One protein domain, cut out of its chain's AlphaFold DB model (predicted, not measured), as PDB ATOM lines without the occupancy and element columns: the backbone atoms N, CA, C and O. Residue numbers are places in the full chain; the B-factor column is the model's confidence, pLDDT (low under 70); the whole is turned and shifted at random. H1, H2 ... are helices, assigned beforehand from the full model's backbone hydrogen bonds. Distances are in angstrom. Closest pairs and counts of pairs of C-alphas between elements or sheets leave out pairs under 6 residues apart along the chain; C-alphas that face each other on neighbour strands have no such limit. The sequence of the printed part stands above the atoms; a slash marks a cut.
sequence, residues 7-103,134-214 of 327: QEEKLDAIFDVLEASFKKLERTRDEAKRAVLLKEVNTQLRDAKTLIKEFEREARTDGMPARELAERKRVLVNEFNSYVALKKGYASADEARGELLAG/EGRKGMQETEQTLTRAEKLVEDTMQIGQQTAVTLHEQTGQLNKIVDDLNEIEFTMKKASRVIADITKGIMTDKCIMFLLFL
ATOM      1  N   GLN A   7     119.631 133.859 169.541       76.38
ATOM      2  CA  GLN A   7     120.311 134.079 168.267       76.38
ATOM      3  C   GLN A   7     121.285 135.252 168.349       76.38
ATOM      4  O   GLN A   7     122.342 135.188 167.729       76.38
ATOM      5  N   GLU A   8     120.953 136.299 169.112       76.56
ATOM      6  CA  GLU A   8     121.867 137.413 169.384       76.56
ATOM      7  C   GLU A   8     123.058 136.920 170.214       76.56
ATOM      8  O   GLU A   8     124.197 137.191 169.856       76.56
ATOM      9  N   GLU A   9     122.819 136.097 171.239       85.31
ATOM     10  CA  GLU A   9     123.893 135.511 172.058       85.31
ATOM     11  C   GLU A   9     124.804 134.573 171.252       85.31
ATOM     12  O   GLU A   9     126.029 134.612 171.384       85.31
ATOM     13  N   LYS A  10     124.224 133.747 170.370       83.25
ATOM     14  CA  LYS A  10     124.999 132.907 169.444       83.25
ATOM     15  C   LYS A  10     125.802 133.741 168.448       83.25
ATOM     16  O   LYS A  10     126.908 133.343 168.091       83.25
ATOM     17  N   LEU A  11     125.261 134.868 167.984       82.69
ATOM     18  CA  LEU A  11     125.960 135.748 167.052       82.69
ATOM     19  C   LEU A  11     127.140 136.455 167.729       82.69
ATOM     20  O   LEU A  11     128.230 136.465 167.162       82.69
ATOM     21  N   ASP A  12     126.943 136.952 168.951       86.56
ATOM     22  CA  ASP A  12     127.999 137.560 169.764       86.56
ATOM     23  C   ASP A  12     129.148 136.568 170.000       86.56
ATOM     24  O   ASP A  12     130.313 136.891 169.777       86.56
ATOM     25  N   ALA A  13     128.825 135.315 170.345       89.00
ATOM     26  CA  ALA A  13     129.830 134.268 170.514       89.00
ATOM     27  C   ALA A  13     130.631 134.009 169.226       89.00
ATOM     28  O   ALA A  13     131.837 133.769 169.285       89.00
ATOM     29  N   ILE A  14     129.994 134.072 168.050       86.69
ATOM     30  CA  ILE A  14     130.719 133.958 166.779       86.69
ATOM     31  C   ILE A  14     131.608 135.178 166.546       86.69
ATOM     32  O   ILE A  14     132.736 134.996 166.095       86.69
ATOM     33  N   PHE A  15     131.151 136.394 166.854       87.56
ATOM     34  CA  PHE A  15     131.967 137.603 166.709       87.56
ATOM     35  C   PHE A  15     133.211 137.583 167.605       87.56
ATOM     36  O   PHE A  15     134.301 137.881 167.110       87.56
ATOM     37  N   ASP A  16     133.100 137.108 168.848       90.19
ATOM     38  CA  ASP A  16     134.246 136.918 169.749       90.19
ATOM     39  C   ASP A  16     135.285 135.949 169.157       90.19
ATOM     40  O   ASP A  16     136.501 136.188 169.177       90.19
ATOM     41  N   VAL A  17     134.814 134.836 168.586       90.75
ATOM     42  CA  VAL A  17     135.689 133.855 167.932       90.75
ATOM     43  C   VAL A  17     136.298 134.433 166.649       90.75
ATOM     44  O   VAL A  17     137.477 134.183 166.362       90.75
ATOM     45  N   LEU A  18     135.543 135.241 165.905       85.38
ATOM     46  CA  LEU A  18     136.004 135.916 164.697       85.38
ATOM     47  C   LEU A  18     137.142 136.891 165.025       85.38
ATOM     48  O   LEU A  18     138.194 136.853 164.385       85.38
ATOM     49  N   GLU A  19     136.981 137.704 166.070       88.06
ATOM     50  CA  GLU A  19     138.008 138.626 166.561       88.06
ATOM     51  C   GLU A  19     139.273 137.872 166.996       88.06
ATOM     52  O   GLU A  19     140.392 138.218 166.598       88.06
ATOM     53  N   ALA A  20     139.112 136.779 167.749       89.06
ATOM     54  CA  ALA A  20     140.232 135.932 168.144       89.06
ATOM     55  C   ALA A  20     140.960 135.332 166.927       89.06
ATOM     56  O   ALA A  20     142.193 135.226 166.928       89.06
ATOM     57  N   SER A  21     140.218 134.959 165.884       84.69
ATOM     58  CA  SER A  21     140.760 134.404 164.642       84.69
ATOM     59  C   SER A  21     141.520 135.457 163.830       84.69
ATOM     60  O   SER A  21     142.637 135.180 163.387       84.69
ATOM     61  N   PHE A  22     141.014 136.691 163.732       84.44
ATOM     62  CA  PHE A  22     141.737 137.808 163.105       84.44
ATOM     63  C   PHE A  22     143.017 138.177 163.861       84.44
ATOM     64  O   PHE A  22     144.073 138.338 163.252       84.44
ATOM     65  N   LYS A  23     142.981 138.209 165.196       88.00
ATOM     66  CA  LYS A  23     144.174 138.476 166.016       88.00
ATOM     67  C   LYS A  23     145.253 137.401 165.852       88.00
ATOM     68  O   LYS A  23     146.452 137.689 165.901       88.00
ATOM     69  N   LYS A  24     144.845 136.141 165.662       86.12
ATOM     70  CA  LYS A  24     145.759 135.043 165.308       86.12
ATOM     71  C   LYS A  24     146.305 135.214 163.893       86.12
ATOM     72  O   LYS A  24     147.496 134.978 163.693       86.12
ATOM     73  N   LEU A  25     145.480 135.649 162.943       80.50
ATOM     74  CA  LEU A  25     145.890 135.901 161.561       80.50
ATOM     75  C   LEU A  25     146.949 137.011 161.470       80.50
ATOM     76  O   LEU A  25     147.943 136.852 160.770       80.50
ATOM     77  N   GLU A  26     146.798 138.087 162.244       79.06
ATOM     78  CA  GLU A  26     147.791 139.167 162.350       79.06
ATOM     79  C   GLU A  26     149.137 138.693 162.907       79.06
ATOM     80  O   GLU A  26     150.200 139.092 162.431       79.06
ATOM     81  N   ARG A  27     149.101 137.829 163.926       83.19
ATOM     82  CA  ARG A  27     150.309 137.320 164.594       83.19
ATOM     83  C   ARG A  27     151.008 136.211 163.819       83.19
ATOM     84  O   ARG A  27     152.204 135.993 164.006       83.19
ATOM     85  N   THR A  28     150.279 135.506 162.964       79.19
ATOM     86  CA  THR A  28     150.811 134.376 162.209       79.19
ATOM     87  C   THR A  28     151.505 134.880 160.948       79.19
ATOM     88  O   THR A  28     150.884 135.478 160.071       79.19
ATOM     89  N   ARG A  29     152.817 134.632 160.863       73.88
ATOM     90  CA  ARG A  29     153.650 134.935 159.683       73.88
ATOM     91  C   ARG A  29     153.751 133.783 158.680       73.88
ATOM     92  O   ARG A  29     154.252 133.992 157.587       73.88
ATOM     93  N   ASP A  30     153.318 132.595 159.076       76.00
ATOM     94  CA  ASP A  30     153.373 131.373 158.275       76.00
ATOM     95  C   ASP A  30     152.198 131.335 157.288       76.00
ATOM     96  O   ASP A  30     151.042 131.307 157.711       76.00
ATOM     97  N   GLU A  31     152.505 131.347 155.993       68.75
ATOM     98  CA  GLU A  31     151.539 131.424 154.892       68.75
ATOM     99  C   GLU A  31     150.545 130.252 154.904       68.75
ATOM    100  O   GLU A  31     149.334 130.446 154.786       68.75
ATOM    101  N   ALA A  32     151.026 129.032 155.165       71.81
ATOM    102  CA  ALA A  32     150.175 127.846 155.214       71.81
ATOM    103  C   ALA A  32     149.181 127.922 156.383       71.81
ATOM    104  O   ALA A  32     148.007 127.569 156.253       71.81
ATOM    105  N   LYS A  33     149.624 128.441 157.535       77.56
ATOM    106  CA  LYS A  33     148.750 128.634 158.703       77.56
ATOM    107  C   LYS A  33     147.787 129.807 158.520       77.56
ATOM    108  O   LYS A  33     146.647 129.714 158.971       77.56
ATOM    109  N   ARG A  34     148.206 130.887 157.851       70.81
ATOM    110  CA  ARG A  34     147.332 132.018 157.493       70.81
ATOM    111  C   ARG A  34     146.199 131.570 156.573       70.81
ATOM    112  O   ARG A  34     145.048 131.885 156.860       70.81
ATOM    113  N   ALA A  35     146.493 130.746 155.566       70.50
ATOM    114  CA  ALA A  35     145.486 130.163 154.679       70.50
ATOM    115  C   ALA A  35     144.439 129.322 155.438       70.50
ATOM    116  O   ALA A  35     143.234 129.450 155.199       70.50
ATOM    117  N   VAL A  36     144.871 128.503 156.406       80.31
ATOM    118  CA  VAL A  36     143.961 127.720 157.266       80.31
ATOM    119  C   VAL A  36     143.097 128.629 158.146       80.31
ATOM    120  O   VAL A  36     141.887 128.423 158.236       80.31
ATOM    121  N   LEU A  37     143.684 129.663 158.753       78.31
ATOM    122  CA  LEU A  37     142.950 130.637 159.568       78.31
ATOM    123  C   LEU A  37     141.937 131.438 158.740       78.31
ATOM    124  O   LEU A  37     140.826 131.681 159.200       78.31
ATOM    125  N   LEU A  38     142.275 131.808 157.505       76.88
ATOM    126  CA  LEU A  38     141.339 132.459 156.589       76.88
ATOM    127  C   LEU A  38     140.161 131.549 156.241       76.88
ATOM    128  O   LEU A  38     139.027 132.019 156.160       76.88
ATOM    129  N   LYS A  39     140.393 130.246 156.053       80.62
ATOM    130  CA  LYS A  39     139.312 129.274 155.835       80.62
ATOM    131  C   LYS A  39     138.376 129.193 157.045       80.62
ATOM    132  O   LYS A  39     137.163 129.197 156.863       80.62
ATOM    133  N   GLU A  40     138.926 129.192 158.255       83.38
ATOM    134  CA  GLU A  40     138.156 129.212 159.506       83.38
ATOM    135  C   GLU A  40     137.298 130.484 159.629       83.38
ATOM    136  O   GLU A  40     136.088 130.405 159.837       83.38
ATOM    137  N   VAL A  41     137.891 131.658 159.374       83.06
ATOM    138  CA  VAL A  41     137.171 132.947 159.333       83.06
ATOM    139  C   VAL A  41     136.041 132.926 158.295       83.06
ATOM    140  O   VAL A  41     134.960 133.456 158.544       83.06
ATOM    141  N   ASN A  42     136.247 132.296 157.133       79.88
ATOM    142  CA  ASN A  42     135.198 132.168 156.117       79.88
ATOM    143  C   ASN A  42     134.017 131.315 156.597       79.88
ATOM    144  O   ASN A  42     132.871 131.661 156.306       79.88
ATOM    145  N   THR A  43     134.276 130.215 157.305       83.44
ATOM    146  CA  THR A  43     133.219 129.379 157.894       83.44
ATOM    147  C   THR A  43     132.410 130.188 158.907       83.44
ATOM    148  O   THR A  43     131.193 130.292 158.779       83.44
ATOM    149  N   GLN A  44     133.090 130.883 159.818       81.25
ATOM    150  CA  GLN A  44     132.446 131.686 160.861       81.25
ATOM    151  C   GLN A  44     131.621 132.856 160.293       81.25
ATOM    152  O   GLN A  44     130.524 133.131 160.773       81.25
ATOM    153  N   LEU A  45     132.072 133.502 159.208       80.56
ATOM    154  CA  LEU A  45     131.278 134.521 158.502       80.56
ATOM    155  C   LEU A  45     129.998 133.944 157.864       80.56
ATOM    156  O   LEU A  45     128.971 134.627 157.804       80.56
ATOM    157  N   ARG A  46     130.024 132.699 157.374       81.19
ATOM    158  CA  ARG A  46     128.828 132.030 156.825       81.19
ATOM    159  C   ARG A  46     127.828 131.690 157.926       81.19
ATOM    160  O   ARG A  46     126.628 131.916 157.745       81.19
ATOM    161  N   ASP A  47     128.323 131.210 159.059       79.81
ATOM    162  CA  ASP A  47     127.502 130.883 160.223       79.81
ATOM    163  C   ASP A  47     126.864 132.148 160.812       79.81
ATOM    164  O   ASP A  47     125.649 132.185 161.017       79.81
ATOM    165  N   ALA A  48     127.633 133.239 160.933       79.62
ATOM    166  CA  ALA A  48     127.121 134.545 161.347       79.62
ATOM    167  C   ALA A  48     126.007 135.060 160.416       79.62
ATOM    168  O   ALA A  48     124.947 135.480 160.880       79.62
ATOM    169  N   LYS A  49     126.175 134.968 159.087       78.75
ATOM    170  CA  LYS A  49     125.111 135.337 158.129       78.75
ATOM    171  C   LYS A  49     123.850 134.489 158.309       78.75
ATOM    172  O   LYS A  49     122.740 135.007 158.175       78.75
ATOM    173  N   THR A  50     124.011 133.194 158.557       79.25
ATOM    174  CA  THR A  50     122.884 132.274 158.758       79.25
ATOM    175  C   THR A  50     122.119 132.639 160.025       79.25
ATOM    176  O   THR A  50     120.896 132.753 159.980       79.25
ATOM    177  N   LEU A  51     122.828 132.951 161.112       75.38
ATOM    178  CA  LEU A  51     122.228 133.417 162.360       75.38
ATOM    179  C   LEU A  51     121.530 134.772 162.221       75.38
ATOM    180  O   LEU A  51     120.442 134.933 162.759       75.38
ATOM    181  N   ILE A  52     122.067 135.717 161.441       77.00
ATOM    182  CA  ILE A  52     121.383 136.996 161.162       77.00
ATOM    183  C   ILE A  52     120.052 136.765 160.422       77.00
ATOM    184  O   ILE A  52     119.062 137.454 160.688       77.00
ATOM    185  N   LYS A  53     120.001 135.798 159.496       77.50
ATOM    186  CA  LYS A  53     118.757 135.424 158.800       77.50
ATOM    187  C   LYS A  53     117.771 134.717 159.728       77.50
ATOM    188  O   LYS A  53     116.578 135.009 159.657       77.50
ATOM    189  N   GLU A  54     118.254 133.817 160.582       76.31
ATOM    190  CA  GLU A  54     117.401 133.122 161.550       76.31
ATOM    191  C   GLU A  54     116.859 134.099 162.595       76.31
ATOM    192  O   GLU A  54     115.665 134.081 162.842       76.31
ATOM    193  N   PHE A  55     117.662 135.047 163.089       77.75
ATOM    194  CA  PHE A  55     117.206 136.134 163.962       77.75
ATOM    195  C   PHE A  55     116.057 136.939 163.333       77.75
ATOM    196  O   PHE A  55     115.057 137.229 163.987       77.75
ATOM    197  N   GLU A  56     116.161 137.279 162.044       71.75
ATOM    198  CA  GLU A  56     115.085 137.983 161.341       71.75
ATOM    199  C   GLU A  56     113.806 137.141 161.219       71.75
ATOM    200  O   GLU A  56     112.701 137.685 161.277       71.75
ATOM    201  N   ARG A  57     113.938 135.828 161.026       70.00
ATOM    202  CA  ARG A  57     112.810 134.893 160.935       70.00
ATOM    203  C   ARG A  57     112.162 134.660 162.306       70.00
ATOM    204  O   ARG A  57     110.939 134.750 162.416       70.00
ATOM    205  N   GLU A  58     113.004 134.445 163.308       69.56
ATOM    206  CA  GLU A  58     112.786 134.459 164.754       69.56
ATOM    207  C   GLU A  58     111.861 135.597 165.181       69.56
ATOM    208  O   GLU A  58     110.675 135.442 165.471       69.56
ATOM    209  N   ALA A  59     112.394 136.808 165.068       68.00
ATOM    210  CA  ALA A  59     111.731 138.017 165.525       68.00
ATOM    211  C   ALA A  59     110.430 138.348 164.770       68.00
ATOM    212  O   ALA A  59     109.555 139.020 165.318       68.00
ATOM    213  N   ARG A  60     110.271 137.883 163.520       66.06
ATOM    214  CA  ARG A  60     108.994 137.981 162.787       66.06
ATOM    215  C   ARG A  60     107.946 137.003 163.317       66.06
ATOM    216  O   ARG A  60     106.764 137.333 163.281       66.06
ATOM    217  N   THR A  61     108.368 135.827 163.774       69.69
ATOM    218  CA  THR A  61     107.486 134.777 164.307       69.69
ATOM    219  C   THR A  61     107.048 135.102 165.735       69.69
ATOM    220  O   THR A  61     105.871 134.959 166.055       69.69
ATOM    221  N   ASP A  62     107.952 135.661 166.540       67.31
ATOM    222  CA  ASP A  62     107.694 136.071 167.929       67.31
ATOM    223  C   ASP A  62     106.900 137.383 168.055       67.31
ATOM    224  O   ASP A  62     106.580 137.834 169.156       67.31
ATOM    225  N   GLY A  63     106.569 138.024 166.930       64.94
ATOM    226  CA  GLY A  63     105.786 139.259 166.918       64.94
ATOM    227  C   GLY A  63     106.534 140.474 167.474       64.94
ATOM    228  O   GLY A  63     105.894 141.421 167.940       64.94
ATOM    229  N   MET A  64     107.874 140.480 167.421       67.44
ATOM    230  CA  MET A  64     108.686 141.622 167.849       67.44
ATOM    231  C   MET A  64     108.262 142.882 167.073       67.44
ATOM    232  O   MET A  64     108.106 142.832 165.845       67.44
ATOM    233  N   PRO A  65     108.084 144.041 167.739       68.94
ATOM    234  CA  PRO A  65     107.707 145.264 167.047       68.94
ATOM    235  C   PRO A  65     108.748 145.593 165.975       68.94
ATOM    236  O   PRO A  65     109.943 145.685 166.257       68.94
ATOM    237  N   ALA A  66     108.286 145.826 164.742       65.38
ATOM    238  CA  ALA A  66     109.140 145.987 163.559       65.38
ATOM    239  C   ALA A  66     110.257 147.039 163.720       65.38
ATOM    240  O   ALA A  66     111.294 146.950 163.068       65.38
ATOM    241  N   ARG A  67     110.064 148.025 164.607       65.25
ATOM    242  CA  ARG A  67     111.068 149.036 164.962       65.25
ATOM    243  C   ARG A  67     112.252 148.456 165.740       65.25
ATOM    244  O   ARG A  67     113.387 148.807 165.443       65.25
ATOM    245  N   GLU A  68     111.991 147.619 166.739       69.69
ATOM    246  CA  GLU A  68     113.035 147.013 167.574       69.69
ATOM    247  C   GLU A  68     113.821 145.971 166.776       69.69
ATOM    248  O   GLU A  68     115.048 145.972 166.815       69.69
ATOM    249  N   LEU A  69     113.121 145.188 165.949       67.81
ATOM    250  CA  LEU A  69     113.738 144.254 165.012       67.81
ATOM    251  C   LEU A  69     114.656 144.969 164.010       67.81
ATOM    252  O   LEU A  69     115.792 144.549 163.803       67.81
ATOM    253  N   ALA A  70     114.186 146.055 163.392       67.38
ATOM    254  CA  ALA A  70     114.983 146.798 162.418       67.38
ATOM    255  C   ALA A  70     116.240 147.423 163.044       67.38
ATOM    256  O   ALA A  70     117.301 147.387 162.422       67.38
ATOM    257  N   GLU A  71     116.135 147.963 164.262       69.94
ATOM    258  CA  GLU A  71     117.269 148.567 164.968       69.94
ATOM    259  C   GLU A  71     118.302 147.516 165.390       69.94
ATOM    260  O   GLU A  71     119.481 147.655 165.066       69.94
ATOM    261  N   ARG A  72     117.868 146.426 166.035       72.19
ATOM    262  CA  ARG A  72     118.765 145.331 166.446       72.19
ATOM    263  C   ARG A  72     119.449 144.695 165.241       72.19
ATOM    264  O   ARG A  72     120.670 144.604 165.199       72.19
ATOM    265  N   LYS A  73     118.682 144.380 164.191       71.75
ATOM    266  CA  LYS A  73     119.226 143.854 162.931       71.75
ATOM    267  C   LYS A  73     120.260 144.801 162.320       71.75
ATOM    268  O   LYS A  73     121.291 144.346 161.837       71.75
ATOM    269  N   ARG A  74     120.000 146.112 162.327       69.94
ATOM    270  CA  ARG A  74     120.930 147.119 161.797       69.94
ATOM    271  C   ARG A  74     122.263 147.101 162.544       69.94
ATOM    272  O   ARG A  74     123.298 147.195 161.892       69.94
ATOM    273  N   VAL A  75     122.251 146.979 163.870       76.06
ATOM    274  CA  VAL A  75     123.483 146.886 164.673       76.06
ATOM    275  C   VAL A  75     124.281 145.636 164.291       76.06
ATOM    276  O   VAL A  75     125.434 145.769 163.888       76.06
ATOM    277  N   LEU A  76     123.638 144.463 164.288       74.19
ATOM    278  CA  LEU A  76     124.291 143.184 163.971       74.19
ATOM    279  C   LEU A  76     124.862 143.156 162.543       74.19
ATOM    280  O   LEU A  76     125.949 142.634 162.305       74.19
ATOM    281  N   VAL A  77     124.155 143.751 161.576       73.69
ATOM    282  CA  VAL A  77     124.618 143.841 160.181       73.69
ATOM    283  C   VAL A  77     125.800 144.800 160.034       73.69
ATOM    284  O   VAL A  77     126.730 144.499 159.291       73.69
ATOM    285  N   ASN A  78     125.801 145.938 160.732       74.25
ATOM    286  CA  ASN A  78     126.932 146.871 160.690       74.25
ATOM    287  C   ASN A  78     128.205 146.236 161.261       74.25
ATOM    288  O   ASN A  78     129.282 146.379 160.682       74.25
ATOM    289  N   GLU A  79     128.069 145.519 162.372       76.12
ATOM    290  CA  GLU A  79     129.169 144.803 163.012       76.12
ATOM    291  C   GLU A  79     129.692 143.678 162.113       76.12
ATOM    292  O   GLU A  79     130.883 143.642 161.800       76.12
ATOM    293  N   PHE A  80     128.799 142.864 161.542       78.38
ATOM    294  CA  PHE A  80     129.149 141.868 160.529       78.38
ATOM    295  C   PHE A  80     129.894 142.479 159.327       78.38
ATOM    296  O   PHE A  80     130.927 141.962 158.897       78.38
ATOM    297  N   ASN A  81     129.410 143.607 158.797       76.44
ATOM    298  CA  ASN A  81     130.040 144.301 157.673       76.44
ATOM    299  C   ASN A  81     131.449 144.809 158.017       76.44
ATOM    300  O   ASN A  81     132.325 144.800 157.148       76.44
ATOM    301  N   SER A  82     131.696 145.205 159.269       78.31
ATOM    302  CA  SER A  82     133.032 145.599 159.728       78.31
ATOM    303  C   SER A  82     134.025 144.432 159.643       78.31
ATOM    304  O   SER A  82     135.121 144.586 159.100       78.31
ATOM    305  N   TYR A  83     133.606 143.233 160.056       76.19
ATOM    306  CA  TYR A  83     134.429 142.029 159.989       76.19
ATOM    307  C   TYR A  83     134.639 141.525 158.559       76.19
ATOM    308  O   TYR A  83     135.723 141.055 158.209       76.19
ATOM    309  N   VAL A  84     133.635 141.675 157.694       77.38
ATOM    310  CA  VAL A  84     133.774 141.419 156.255       77.38
ATOM    311  C   VAL A  84     134.808 142.354 155.627       77.38
ATOM    312  O   VAL A  84     135.638 141.905 154.832       77.38
ATOM    313  N   ALA A  85     134.771 143.645 155.966       74.44
ATOM    314  CA  ALA A  85     135.744 144.617 155.478       74.44
ATOM    315  C   ALA A  85     137.159 144.285 155.977       74.44
ATOM    316  O   ALA A  85     138.101 144.298 155.182       74.44
ATOM    317  N   LEU A  86     137.292 143.887 157.249       74.75
ATOM    318  CA  LEU A  86     138.549 143.389 157.814       74.75
ATOM    319  C   LEU A  86     139.080 142.188 157.019       74.75
ATOM    320  O   LEU A  86     140.225 142.201 156.569       74.75
ATOM    321  N   LYS A  87     138.236 141.179 156.758       77.88
ATOM    322  CA  LYS A  87     138.600 140.001 155.950       77.88
ATOM    323  C   LYS A  87     139.060 140.387 154.552       77.88
ATOM    324  O   LYS A  87     140.030 139.813 154.061       77.88
ATOM    325  N   LYS A  88     138.369 141.326 153.896       75.88
ATOM    326  CA  LYS A  88     138.769 141.824 152.572       75.88
ATOM    327  C   LYS A  88     140.163 142.442 152.627       75.88
ATOM    328  O   LYS A  88     140.987 142.071 151.806       75.88
ATOM    329  N   GLY A  89     140.453 143.266 153.635       71.88
ATOM    330  CA  GLY A  89     141.792 143.824 153.846       71.88
ATOM    331  C   GLY A  89     142.878 142.753 153.988       71.88
ATOM    332  O   GLY A  89     143.934 142.866 153.367       71.88
ATOM    333  N   TYR A  90     142.605 141.677 154.733       70.75
ATOM    334  CA  TYR A  90     143.539 140.554 154.873       70.75
ATOM    335  C   TYR A  90     143.719 139.745 153.590       70.75
ATOM    336  O   TYR A  90     144.842 139.369 153.273       70.75
ATOM    337  N   ALA A  91     142.642 139.509 152.841       66.69
ATOM    338  CA  ALA A  91     142.709 138.802 151.565       66.69
ATOM    339  C   ALA A  91     143.510 139.596 150.519       66.69
ATOM    340  O   ALA A  91     144.378 139.032 149.865       66.69
ATOM    341  N   SER A  92     143.294 140.913 150.425       64.75
ATOM    342  CA  SER A  92     144.063 141.791 149.530       64.75
ATOM    343  C   SER A  92     145.544 141.868 149.913       64.75
ATOM    344  O   SER A  92     146.410 141.966 149.048       64.75
ATOM    345  N   ALA A  93     145.848 141.832 151.214       63.66
ATOM    346  CA  ALA A  93     147.221 141.843 151.709       63.66
ATOM    347  C   ALA A  93     147.955 140.511 151.466       63.66
ATOM    348  O   ALA A  93     149.158 140.535 151.209       63.66
ATOM    349  N   ASP A  94     147.255 139.374 151.535       61.59
ATOM    350  CA  ASP A  94     147.801 138.059 151.166       61.59
ATOM    351  C   ASP A  94     148.012 137.955 149.649       61.59
ATOM    352  O   ASP A  94     149.071 137.507 149.229       61.59
ATOM    353  N   GLU A  95     147.084 138.442 148.817       61.25
ATOM    354  CA  GLU A  95     147.261 138.479 147.353       61.25
ATOM    355  C   GLU A  95     148.491 139.317 146.957       61.25
ATOM    356  O   GLU A  95     149.360 138.840 146.226       61.25
ATOM    357  N   ALA A  96     148.644 140.516 147.531       61.50
ATOM    358  CA  ALA A  96     149.817 141.361 147.300       61.50
ATOM    359  C   ALA A  96     151.130 140.716 147.789       61.50
ATOM    360  O   ALA A  96     152.192 140.916 147.197       61.50
ATOM    361  N   ARG A  97     151.083 139.931 148.873       61.72
ATOM    362  CA  ARG A  97     152.244 139.171 149.363       61.72
ATOM    363  C   ARG A  97     152.554 137.957 148.502       61.72
ATOM    364  O   ARG A  97     153.731 137.690 148.282       61.72
ATOM    365  N   GLY A  98     151.538 137.263 148.005       61.78
ATOM    366  CA  GLY A  98     151.675 136.139 147.088       61.78
ATOM    367  C   GLY A  98     152.346 136.558 145.782       61.78
ATOM    368  O   GLY A  98     153.269 135.884 145.337       61.78
ATOM    369  N   GLU A  99     151.971 137.712 145.221       60.91
ATOM    370  CA  GLU A  99     152.627 138.279 144.032       60.91
ATOM    371  C   GLU A  99     154.087 138.668 144.294       60.91
ATOM    372  O   GLU A  99     154.966 138.368 143.486       60.91
ATOM    373  N   LEU A 100     154.375 139.288 145.443       57.50
ATOM    374  CA  LEU A 100     155.748 139.624 145.833       57.50
ATOM    375  C   LEU A 100     156.600 138.372 146.065       57.50
ATOM    376  O   LEU A 100     157.756 138.337 145.648       57.50
ATOM    377  N   LEU A 101     156.033 137.337 146.688       57.94
ATOM    378  CA  LEU A 101     156.736 136.089 146.956       57.94
ATOM    379  C   LEU A 101     156.985 135.302 145.662       57.94
ATOM    380  O   LEU A 101     158.101 134.824 145.459       57.94
ATOM    381  N   ALA A 102     156.005 135.260 144.752       60.06
ATOM    382  CA  ALA A 102     156.146 134.697 143.408       60.06
ATOM    383  C   ALA A 102     157.177 135.468 142.559       60.06
ATOM    384  O   ALA A 102     157.958 134.870 141.816       60.06
ATOM    385  N   GLY A 103     157.238 136.795 142.718       50.97
ATOM    386  CA  GLY A 103     158.269 137.643 142.120       50.97
ATOM    387  C   GLY A 103     159.669 137.377 142.683       50.97
ATOM    388  O   GLY A 103     160.650 137.428 141.943       50.97
ATOM    389  N   GLU A 134     183.225 105.818 149.323       72.88
ATOM    390  CA  GLU A 134     182.469 106.562 150.336       72.88
ATOM    391  C   GLU A 134     182.008 107.924 149.796       72.88
ATOM    392  O   GLU A 134     180.842 108.272 149.934       72.88
ATOM    393  N   GLY A 135     182.864 108.643 149.057       65.56
ATOM    394  CA  GLY A 135     182.494 109.894 148.385       65.56
ATOM    395  C   GLY A 135     181.420 109.705 147.309       65.56
ATOM    396  O   GLY A 135     180.468 110.477 147.244       65.56
ATOM    397  N   ARG A 136     181.503 108.632 146.505       74.38
ATOM    398  CA  ARG A 136     180.441 108.287 145.539       74.38
ATOM    399  C   ARG A 136     179.134 107.892 146.222       74.38
ATOM    400  O   ARG A 136     178.071 108.223 145.711       74.38
ATOM    401  N   LYS A 137     179.205 107.201 147.360       75.44
ATOM    402  CA  LYS A 137     178.036 106.821 148.159       75.44
ATOM    403  C   LYS A 137     177.377 108.046 148.805       75.44
ATOM    404  O   LYS A 137     176.167 108.188 148.691       75.44
ATOM    405  N   GLY A 138     178.165 108.951 149.387       60.81
ATOM    406  CA  GLY A 138     177.677 110.223 149.924       60.81
ATOM    407  C   GLY A 138     177.051 111.101 148.842       60.81
ATOM    408  O   GLY A 138     175.979 111.650 149.046       60.81
ATOM    409  N   MET A 139     177.645 111.147 147.646       56.47
ATOM    410  CA  MET A 139     177.071 111.868 146.506       56.47
ATOM    411  C   MET A 139     175.735 111.266 146.045       56.47
ATOM    412  O   MET A 139     174.796 112.015 145.803       56.47
ATOM    413  N   GLN A 140     175.604 109.934 145.995       72.81
ATOM    414  CA  GLN A 140     174.330 109.268 145.677       72.81
ATOM    415  C   GLN A 140     173.249 109.513 146.742       72.81
ATOM    416  O   GLN A 140     172.076 109.670 146.410       72.81
ATOM    417  N   GLU A 141     173.626 109.560 148.020       69.31
ATOM    418  CA  GLU A 141     172.707 109.875 149.121       69.31
ATOM    419  C   GLU A 141     172.260 111.349 149.084       69.31
ATOM    420  O   GLU A 141     171.079 111.651 149.298       69.31
ATOM    421  N   THR A 142     173.164 112.260 148.712       57.88
ATOM    422  CA  THR A 142     172.853 113.673 148.457       57.88
ATOM    423  C   THR A 142     171.940 113.842 147.245       57.88
ATOM    424  O   THR A 142     170.936 114.541 147.352       57.88
ATOM    425  N   GLU A 143     172.213 113.167 146.122       68.69
ATOM    426  CA  GLU A 143     171.339 113.173 144.938       68.69
ATOM    427  C   GLU A 143     169.936 112.660 145.286       68.69
ATOM    428  O   GLU A 143     168.939 113.291 144.945       68.69
ATOM    429  N   GLN A 144     169.838 111.567 146.052       74.81
ATOM    430  CA  GLN A 144     168.553 111.035 146.504       74.81
ATOM    431  C   GLN A 144     167.799 112.017 147.412       74.81
ATOM    432  O   GLN A 144     166.570 112.129 147.326       74.81
ATOM    433  N   THR A 145     168.511 112.719 148.294       61.28
ATOM    434  CA  THR A 145     167.924 113.743 149.168       61.28
ATOM    435  C   THR A 145     167.455 114.946 148.358       61.28
ATOM    436  O   THR A 145     166.357 115.446 148.603       61.28
ATOM    437  N   LEU A 146     168.224 115.350 147.347       65.81
ATOM    438  CA  LEU A 146     167.877 116.444 146.451       65.81
ATOM    439  C   LEU A 146     166.634 116.111 145.624       65.81
ATOM    440  O   LEU A 146     165.696 116.894 145.628       65.81
ATOM    441  N   THR A 147     166.542 114.915 145.032       76.81
ATOM    442  CA  THR A 147     165.339 114.485 144.293       76.81
ATOM    443  C   THR A 147     164.093 114.456 145.184       76.81
ATOM    444  O   THR A 147     162.992 114.795 144.749       76.81
ATOM    445  N   ARG A 148     164.231 114.058 146.457       80.75
ATOM    446  CA  ARG A 148     163.117 114.108 147.422       80.75
ATOM    447  C   ARG A 148     162.745 115.543 147.787       80.75
ATOM    448  O   ARG A 148     161.558 115.827 147.921       80.75
ATOM    449  N   ALA A 149     163.730 116.422 147.951       61.28
ATOM    450  CA  ALA A 149     163.509 117.834 148.231       61.28
ATOM    451  C   ALA A 149     162.835 118.540 147.045       61.28
ATOM    452  O   ALA A 149     161.858 119.249 147.252       61.28
ATOM    453  N   GLU A 150     163.282 118.281 145.815       68.81
ATOM    454  CA  GLU A 150     162.654 118.769 144.581       68.81
ATOM    455  C   GLU A 150     161.199 118.319 144.490       68.81
ATOM    456  O   GLU A 150     160.309 119.143 144.296       68.81
ATOM    457  N   LYS A 151     160.937 117.028 144.726       75.38
ATOM    458  CA  LYS A 151     159.567 116.508 144.751       75.38
ATOM    459  C   LYS A 151     158.715 117.178 145.832       75.38
ATOM    460  O   LYS A 151     157.569 117.517 145.574       75.38
ATOM    461  N   LEU A 152     159.262 117.387 147.030       60.81
ATOM    462  CA  LEU A 152     158.545 118.047 148.123       60.81
ATOM    463  C   LEU A 152     158.244 119.515 147.802       60.81
ATOM    464  O   LEU A 152     157.172 120.003 148.156       60.81
ATOM    465  N   VAL A 153     159.163 120.216 147.138       71.81
ATOM    466  CA  VAL A 153     158.955 121.599 146.690       71.81
ATOM    467  C   VAL A 153     157.884 121.659 145.607       71.81
ATOM    468  O   VAL A 153     156.996 122.498 145.716       71.81
ATOM    469  N   GLU A 154     157.911 120.755 144.627       68.12
ATOM    470  CA  GLU A 154     156.881 120.663 143.584       68.12
ATOM    471  C   GLU A 154     155.502 120.358 144.189       68.12
ATOM    472  O   GLU A 154     154.544 121.087 143.936       68.12
ATOM    473  N   ASP A 155     155.413 119.364 145.081       65.38
ATOM    474  CA  ASP A 155     154.180 119.033 145.808       65.38
ATOM    475  C   ASP A 155     153.691 120.247 146.631       65.38
ATOM    476  O   ASP A 155     152.502 120.566 146.648       65.38
ATOM    477  N   THR A 156     154.604 120.984 147.278       66.25
ATOM    478  CA  THR A 156     154.274 122.198 148.050       66.25
ATOM    479  C   THR A 156     153.797 123.333 147.145       66.25
ATOM    480  O   THR A 156     152.843 124.032 147.491       66.25
ATOM    481  N   MET A 157     154.420 123.514 145.982       64.06
ATOM    482  CA  MET A 157     154.045 124.522 144.993       64.06
ATOM    483  C   MET A 157     152.672 124.208 144.399       64.06
ATOM    484  O   MET A 157     151.826 125.098 144.308       64.06
ATOM    485  N   GLN A 158     152.408 122.941 144.086       68.19
ATOM    486  CA  GLN A 158     151.116 122.477 143.597       68.19
ATOM    487  C   GLN A 158     150.014 122.653 144.652       68.19
ATOM    488  O   GLN A 158     148.946 123.187 144.342       68.19
ATOM    489  N   ILE A 159     150.275 122.283 145.912       71.19
ATOM    490  CA  ILE A 159     149.344 122.509 147.029       71.19
ATOM    491  C   ILE A 159     149.113 124.009 147.236       71.19
ATOM    492  O   ILE A 159     147.973 124.424 147.449       71.19
ATOM    493  N   GLY A 160     150.157 124.835 147.136       69.44
ATOM    494  CA  GLY A 160     150.065 126.292 147.229       69.44
ATOM    495  C   GLY A 160     149.183 126.887 146.132       69.44
ATOM    496  O   GLY A 160     148.266 127.650 146.431       69.44
ATOM    497  N   GLN A 161     149.383 126.472 144.879       67.88
ATOM    498  CA  GLN A 161     148.557 126.889 143.743       67.88
ATOM    499  C   GLN A 161     147.102 126.433 143.896       67.88
ATOM    500  O   GLN A 161     146.181 127.234 143.743       67.88
ATOM    501  N   GLN A 162     146.873 125.170 144.262       66.56
ATOM    502  CA  GLN A 162     145.527 124.641 144.487       66.56
ATOM    503  C   GLN A 162     144.823 125.356 145.653       66.56
ATOM    504  O   GLN A 162     143.617 125.617 145.596       66.56
ATOM    505  N   THR A 163     145.577 125.725 146.691       64.69
ATOM    506  CA  THR A 163     145.080 126.500 147.834       64.69
ATOM    507  C   THR A 163     144.727 127.925 147.420       64.69
ATOM    508  O   THR A 163     143.644 128.394 147.768       64.69
ATOM    509  N   ALA A 164     145.571 128.585 146.621       62.91
ATOM    510  CA  ALA A 164     145.306 129.919 146.090       62.91
ATOM    511  C   ALA A 164     144.033 129.944 145.227       62.91
ATOM    512  O   ALA A 164     143.160 130.784 145.443       62.91
ATOM    513  N   VAL A 165     143.867 128.972 144.320       68.44
ATOM    514  CA  VAL A 165     142.660 128.841 143.482       68.44
ATOM    515  C   VAL A 165     141.410 128.609 144.338       68.44
ATOM    516  O   VAL A 165     140.407 129.304 144.172       68.44
ATOM    517  N   THR A 166     141.477 127.696 145.311       64.38
ATOM    518  CA  THR A 166     140.342 127.397 146.204       64.38
ATOM    519  C   THR A 166     139.952 128.610 147.056       64.38
ATOM    520  O   THR A 166     138.766 128.900 147.235       64.38
ATOM    521  N   LEU A 167     140.933 129.353 147.579       63.66
ATOM    522  CA  LEU A 167     140.695 130.582 148.342       63.66
ATOM    523  C   LEU A 167     140.105 131.693 147.468       63.66
ATOM    524  O   LEU A 167     139.252 132.454 147.939       63.66
ATOM    525  N   HIS A 168     140.512 131.768 146.201       64.00
ATOM    526  CA  HIS A 168     139.980 132.732 145.246       64.00
ATOM    527  C   HIS A 168     138.502 132.452 144.927       64.00
ATOM    528  O   HIS A 168     137.660 133.347 145.046       64.00
ATOM    529  N   GLU A 169     138.138 131.193 144.661       68.62
ATOM    530  CA  GLU A 169     136.739 130.781 144.469       68.62
ATOM    531  C   GLU A 169     135.872 131.055 145.706       68.62
ATOM    532  O   GLU A 169     134.763 131.597 145.605       68.62
ATOM    533  N   GLN A 170     136.384 130.730 146.898       51.62
ATOM    534  CA  GLN A 170     135.698 131.012 148.161       51.62
ATOM    535  C   GLN A 170     135.520 132.517 148.394       51.62
ATOM    536  O   GLN A 170     134.468 132.942 148.877       51.62
ATOM    537  N   THR A 171     136.497 133.337 148.003       65.56
ATOM    538  CA  THR A 171     136.406 134.803 148.058       65.56
ATOM    539  C   THR A 171     135.377 135.348 147.065       65.56
ATOM    540  O   THR A 171     134.639 136.274 147.406       65.56
ATOM    541  N   GLY A 172     135.227 134.728 145.891       65.75
ATOM    542  CA  GLY A 172     134.157 135.038 144.937       65.75
ATOM    543  C   GLY A 172     132.755 134.754 145.488       65.75
ATOM    544  O   GLY A 172     131.859 135.594 145.389       65.75
ATOM    545  N   GLN A 173     132.563 133.604 146.141       52.19
ATOM    546  CA  GLN A 173     131.306 133.293 146.838       52.19
ATOM    547  C   GLN A 173     131.054 134.241 148.018       52.19
ATOM    548  O   GLN A 173     129.907 134.598 148.278       52.19
ATOM    549  N   LEU A 174     132.111 134.692 148.703       60.28
ATOM    550  CA  LEU A 174     132.003 135.685 149.767       60.28
ATOM    551  C   LEU A 174     131.560 137.050 149.233       60.28
ATOM    552  O   LEU A 174     130.691 137.664 149.839       60.28
ATOM    553  N   ASN A 175     132.089 137.514 148.097       61.00
ATOM    554  CA  ASN A 175     131.632 138.768 147.486       61.00
ATOM    555  C   ASN A 175     130.134 138.716 147.165       61.00
ATOM    556  O   ASN A 175     129.405 139.596 147.607       61.00
ATOM    557  N   LYS A 176     129.652 137.619 146.566       65.00
ATOM    558  CA  LYS A 176     128.206 137.397 146.369       65.00
ATOM    559  C   LYS A 176     127.428 137.389 147.685       65.00
ATOM    560  O   LYS A 176     126.344 137.945 147.775       65.00
ATOM    561  N   ILE A 177     127.991 136.785 148.731       56.12
ATOM    562  CA  ILE A 177     127.378 136.745 150.062       56.12
ATOM    563  C   ILE A 177     127.225 138.146 150.675       56.12
ATOM    564  O   ILE A 177     126.214 138.380 151.343       56.12
ATOM    565  N   VAL A 178     128.204 139.029 150.468       59.34
ATOM    566  CA  VAL A 178     128.189 140.440 150.889       59.34
ATOM    567  C   VAL A 178     127.202 141.240 150.044       59.34
ATOM    568  O   VAL A 178     126.434 142.031 150.586       59.34
ATOM    569  N   ASP A 179     127.156 140.977 148.741       62.75
ATOM    570  CA  ASP A 179     126.220 141.620 147.819       62.75
ATOM    571  C   ASP A 179     124.761 141.249 148.142       62.75
ATOM    572  O   ASP A 179     123.913 142.133 148.218       62.75
ATOM    573  N   ASP A 180     124.472 139.986 148.477       57.56
ATOM    574  CA  ASP A 180     123.151 139.554 148.963       57.56
ATOM    575  C   ASP A 180     122.719 140.288 150.249       57.56
ATOM    576  O   ASP A 180     121.527 140.446 150.513       57.56
ATOM    577  N   LEU A 181     123.668 140.700 151.099       54.09
ATOM    578  CA  LEU A 181     123.377 141.471 152.313       54.09
ATOM    579  C   LEU A 181     123.156 142.959 152.001       54.09
ATOM    580  O   LEU A 181     122.288 143.582 152.613       54.09
ATOM    581  N   ASN A 182     123.848 143.509 151.000       53.62
ATOM    582  CA  ASN A 182     123.545 144.836 150.451       53.62
ATOM    583  C   ASN A 182     122.160 144.868 149.765       53.62
ATOM    584  O   ASN A 182     121.420 145.843 149.893       53.62
ATOM    585  N   GLU A 183     121.738 143.784 149.108       49.09
ATOM    586  CA  GLU A 183     120.363 143.612 148.607       49.09
ATOM    587  C   GLU A 183     119.350 143.578 149.778       49.09
ATOM    588  O   GLU A 183     118.254 144.148 149.705       49.09
ATOM    589  N   ILE A 184     119.733 143.013 150.932       48.62
ATOM    590  CA  ILE A 184     118.939 143.093 152.169       48.62
ATOM    591  C   ILE A 184     118.872 144.541 152.704       48.62
ATOM    592  O   ILE A 184     117.809 144.949 153.185       48.62
ATOM    593  N   GLU A 185     119.893 145.388 152.533       45.66
ATOM    594  CA  GLU A 185     119.762 146.838 152.786       45.66
ATOM    595  C   GLU A 185     118.747 147.522 151.843       45.66
ATOM    596  O   GLU A 185     118.069 148.479 152.245       45.66
ATOM    597  N   PHE A 186     118.539 147.013 150.622       42.50
ATOM    598  CA  PHE A 186     117.483 147.511 149.727       42.50
ATOM    599  C   PHE A 186     116.076 147.160 150.245       42.50
ATOM    600  O   PHE A 186     115.151 147.982 150.165       42.50
ATOM    601  N   THR A 187     115.913 145.999 150.893       44.56
ATOM    602  CA  THR A 187     114.684 145.695 151.653       44.56
ATOM    603  C   THR A 187     114.519 146.591 152.888       44.56
ATOM    604  O   THR A 187     113.387 146.947 153.221       44.56
ATOM    605  N   MET A 188     115.613 147.082 153.492       46.44
ATOM    606  CA  MET A 188     115.581 148.026 154.622       46.44
ATOM    607  C   MET A 188     115.104 149.435 154.207       46.44
ATOM    608  O   MET A 188     114.328 150.061 154.934       46.44
ATOM    609  N   LYS A 189     115.466 149.925 153.008       47.00
ATOM    610  CA  LYS A 189     114.917 151.187 152.455       47.00
ATOM    611  C   LYS A 189     113.421 151.087 152.122       47.00
ATOM    612  O   LYS A 189     112.694 152.065 152.311       47.00
ATOM    613  N   LYS A 190     112.933 149.921 151.678       51.81
ATOM    614  CA  LYS A 190     111.490 149.657 151.499       51.81
ATOM    615  C   LYS A 190     110.755 149.546 152.840       51.81
ATOM    616  O   LYS A 190     109.721 150.188 153.002       51.81
ATOM    617  N   ALA A 191     111.311 148.829 153.817       41.94
ATOM    618  CA  ALA A 191     110.748 148.730 155.165       41.94
ATOM    619  C   ALA A 191     110.706 150.095 155.878       41.94
ATOM    620  O   ALA A 191     109.707 150.423 156.507       41.94
ATOM    621  N   SER A 192     111.722 150.948 155.692       47.84
ATOM    622  CA  SER A 192     111.749 152.319 156.226       47.84
ATOM    623  C   SER A 192     110.652 153.213 155.635       47.84
ATOM    624  O   SER A 192     110.106 154.056 156.343       47.84
ATOM    625  N   ARG A 193     110.280 153.023 154.358       56.84
ATOM    626  CA  ARG A 193     109.125 153.715 153.753       56.84
ATOM    627  C   ARG A 193     107.802 153.229 154.345       56.84
ATOM    628  O   ARG A 193     106.979 154.056 154.713       56.84
ATOM    629  N   VAL A 194     107.639 151.916 154.520       55.47
ATOM    630  CA  VAL A 194     106.455 151.341 155.185       55.47
ATOM    631  C   VAL A 194     106.344 151.836 156.636       55.47
ATOM    632  O   VAL A 194     105.266 152.227 157.070       55.47
ATOM    633  N   ILE A 195     107.460 151.928 157.368       55.97
ATOM    634  CA  ILE A 195     107.516 152.503 158.721       55.97
ATOM    635  C   ILE A 195     107.189 153.997 158.706       55.97
ATOM    636  O   ILE A 195     106.482 154.459 159.598       55.97
ATOM    637  N   ALA A 196     107.657 154.763 157.717       60.50
ATOM    638  CA  ALA A 196     107.311 156.177 157.592       60.50
ATOM    639  C   ALA A 196     105.800 156.377 157.390       60.50
ATOM    640  O   ALA A 196     105.227 157.310 157.953       60.50
ATOM    641  N   ASP A 197     105.138 155.479 156.661       64.88
ATOM    642  CA  ASP A 197     103.693 155.549 156.440       64.88
ATOM    643  C   ASP A 197     102.883 155.045 157.648       64.88
ATOM    644  O   ASP A 197     101.903 155.684 158.029       64.88
ATOM    645  N   ILE A 198     103.349 154.011 158.359       66.94
ATOM    646  CA  ILE A 198     102.774 153.601 159.656       66.94
ATOM    647  C   ILE A 198     102.961 154.709 160.710       66.94
ATOM    648  O   ILE A 198     102.044 155.013 161.471       66.94
ATOM    649  N   THR A 199     104.122 155.371 160.732       56.91
ATOM    650  CA  THR A 199     104.428 156.467 161.669       56.91
ATOM    651  C   THR A 199     103.541 157.679 161.409       56.91
ATOM    652  O   THR A 199     103.060 158.286 162.364       56.91
ATOM    653  N   LYS A 200     103.252 158.009 160.142       69.12
ATOM    654  CA  LYS A 200     102.237 159.019 159.799       69.12
ATOM    655  C   LYS A 200     100.852 158.618 160.314       69.12
ATOM    656  O   LYS A 200     100.172 159.474 160.871       69.12
ATOM    657  N   GLY A 201     100.478 157.340 160.212       69.56
ATOM    658  CA  GLY A 201      99.231 156.807 160.779       69.56
ATOM    659  C   GLY A 201      99.132 156.971 162.304       69.56
ATOM    660  O   GLY A 201      98.108 157.402 162.833       69.56
ATOM    661  N   ILE A 202     100.228 156.732 163.027       65.75
ATOM    662  CA  ILE A 202     100.298 156.946 164.484       65.75
ATOM    663  C   ILE A 202     100.285 158.446 164.828       65.75
ATOM    664  O   ILE A 202      99.720 158.866 165.838       65.75
ATOM    665  N   MET A 203     100.892 159.286 163.985       67.25
ATOM    666  CA  MET A 203     100.863 160.740 164.149       67.25
ATOM    667  C   MET A 203      99.443 161.290 163.960       67.25
ATOM    668  O   MET A 203      99.036 162.187 164.698       67.25
ATOM    669  N   THR A 204      98.669 160.719 163.031       75.44
ATOM    670  CA  THR A 204      97.254 161.066 162.856       75.44
ATOM    671  C   THR A 204      96.386 160.631 164.032       75.44
ATOM    672  O   THR A 204      95.499 161.392 164.404       75.44
ATOM    673  N   ASP A 205      96.674 159.499 164.679       76.81
ATOM    674  CA  ASP A 205      95.946 159.045 165.875       76.81
ATOM    675  C   ASP A 205      96.106 160.036 167.047       76.81
ATOM    676  O   ASP A 205      95.135 160.527 167.629       76.81
ATOM    677  N   LYS A 206      97.345 160.483 167.294       79.31
ATOM    678  CA  LYS A 206      97.632 161.521 168.300       79.31
ATOM    679  C   LYS A 206      97.068 162.896 167.925       79.31
ATOM    680  O   LYS A 206      96.621 163.634 168.801       79.31
ATOM    681  N   CYS A 207      97.074 163.246 166.636       79.00
ATOM    682  CA  CYS A 207      96.504 164.499 166.135       79.00
ATOM    683  C   CYS A 207      94.975 164.538 166.302       79.00
ATOM    684  O   CYS A 207      94.428 165.543 166.760       79.00
ATOM    685  N   ILE A 208      94.291 163.428 166.005       87.19
ATOM    686  CA  ILE A 208      92.846 163.271 166.212       87.19
ATOM    687  C   ILE A 208      92.499 163.362 167.697       87.19
ATOM    688  O   ILE A 208      91.588 164.109 168.056       87.19
ATOM    689  N   MET A 209      93.247 162.680 168.571       81.12
ATOM    690  CA  MET A 209      93.008 162.751 170.014       81.12
ATOM    691  C   MET A 209      93.149 164.190 170.545       81.12
ATOM    692  O   MET A 209      92.320 164.648 171.332       81.12
ATOM    693  N   PHE A 210      94.153 164.934 170.069       84.81
ATOM    694  CA  PHE A 210      94.362 166.337 170.436       84.81
ATOM    695  C   PHE A 210      93.238 167.263 169.934       84.81
ATOM    696  O   PHE A 210      92.750 168.107 170.688       84.81
ATOM    697  N   LEU A 211      92.780 167.087 168.688       84.12
ATOM    698  CA  LEU A 211      91.664 167.861 168.129       84.12
ATOM    699  C   LEU A 211      90.343 167.591 168.865       84.12
ATOM    700  O   LEU A 211      89.616 168.539 169.166       84.12
ATOM    701  N   LEU A 212      90.043 166.333 169.207       86.44
ATOM    702  CA  LEU A 212      88.846 165.989 169.984       86.44
ATOM    703  C   LEU A 212      88.885 166.589 171.396       86.44
ATOM    704  O   LEU A 212      87.877 167.118 171.866       86.44
ATOM    705  N   PHE A 213      90.050 166.577 172.050       87.50
ATOM    706  CA  PHE A 213      90.223 167.212 173.357       87.50
ATOM    707  C   PHE A 213      89.954 168.725 173.311       87.50
ATOM    708  O   PHE A 213      89.271 169.251 174.190       87.50
ATOM    709  N   LEU A 214      90.416 169.425 172.267       87.50
ATOM    710  CA  LEU A 214      90.147 170.858 172.085       87.50
ATOM    711  C   LEU A 214      88.654 171.170 171.920       87.50
ATOM    712  O   LEU A 214      88.182 172.170 172.463       87.50
TER     713      LEU A 214
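AT A GLANCE: This is residues 7 to 103 and 134 to 214 of the 327 residues of a protein of Raphidocelis subcapitata (UniProt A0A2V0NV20). One very long helix, H4, runs lengthwise past a short up-and-down stack of three helices, H1, H2 and H3, on the side away from H1, and sticks out at both ends with residues 134 to 158 and 196 to 214. H1, H2 and H3 fold back and forth side by side, and with the middle of H4 they form a bundle of four helices, each running against the one before it. The printed part has 178 residues with four named helices in the order H1, H2, H3, H4 and no named strand, and its class is all helix. It is extended, a rod spanning 114 by 29 by 25 A, with a radius of gyration of the C-alphas of 26.5 A.

IN THESE COORDINATES: H1 is residues 7 to 27, 30.4 A long, from C-alpha 7 at (120.311, 134.079, 168.267). H2 is residues 31 to 61, 45.2 A, and H3 residues 66 to 103, 54.2 A. H4 is residues 134 to 214, 114.6 A, ending at C-alpha 214 at (90.147, 170.858, 172.085).

HOW THE PARTS SIT: H1 and H2 form a helical hairpin and touch, closest at the C-alphas of Gln 7 and Phe 55, 5.7 A, at a shallow tilt of 15 degrees, opposite ways. H2 and H3 form another; residues 69 to 87 of H3 touch H2, closest at the C-alphas of Ala 59 and Leu 69, 6.6 A. H1 and H3 are close but not clearly touching. H2 with residues 35 to 42 touches residues 163 to 174 of H4, closest at the C-alphas of Lys 39 and Leu 167, 7.7 A, the same way. H3 and H4 only just touch, with 3 pairs of C-alphas within 8 A, closest at Val 84 and Val 178, 7.8 A. H1 and H4 are apart. In H1, H2, H3 and H4 every O i to N i+4 pair is within hydrogen-bond range.

THE WHOLE: Without the stretches that stand free, the body spans 56 by 26 by 19 A. Residues 104 to 133 are not printed; C-alphas 103 and 134 are 40.2 A apart across the cut. The links H1 to H2 and H2 to H3 are tight. Mean pLDDT of the printed part is 70.4, with 89 residues under 70, among them 160 to 203.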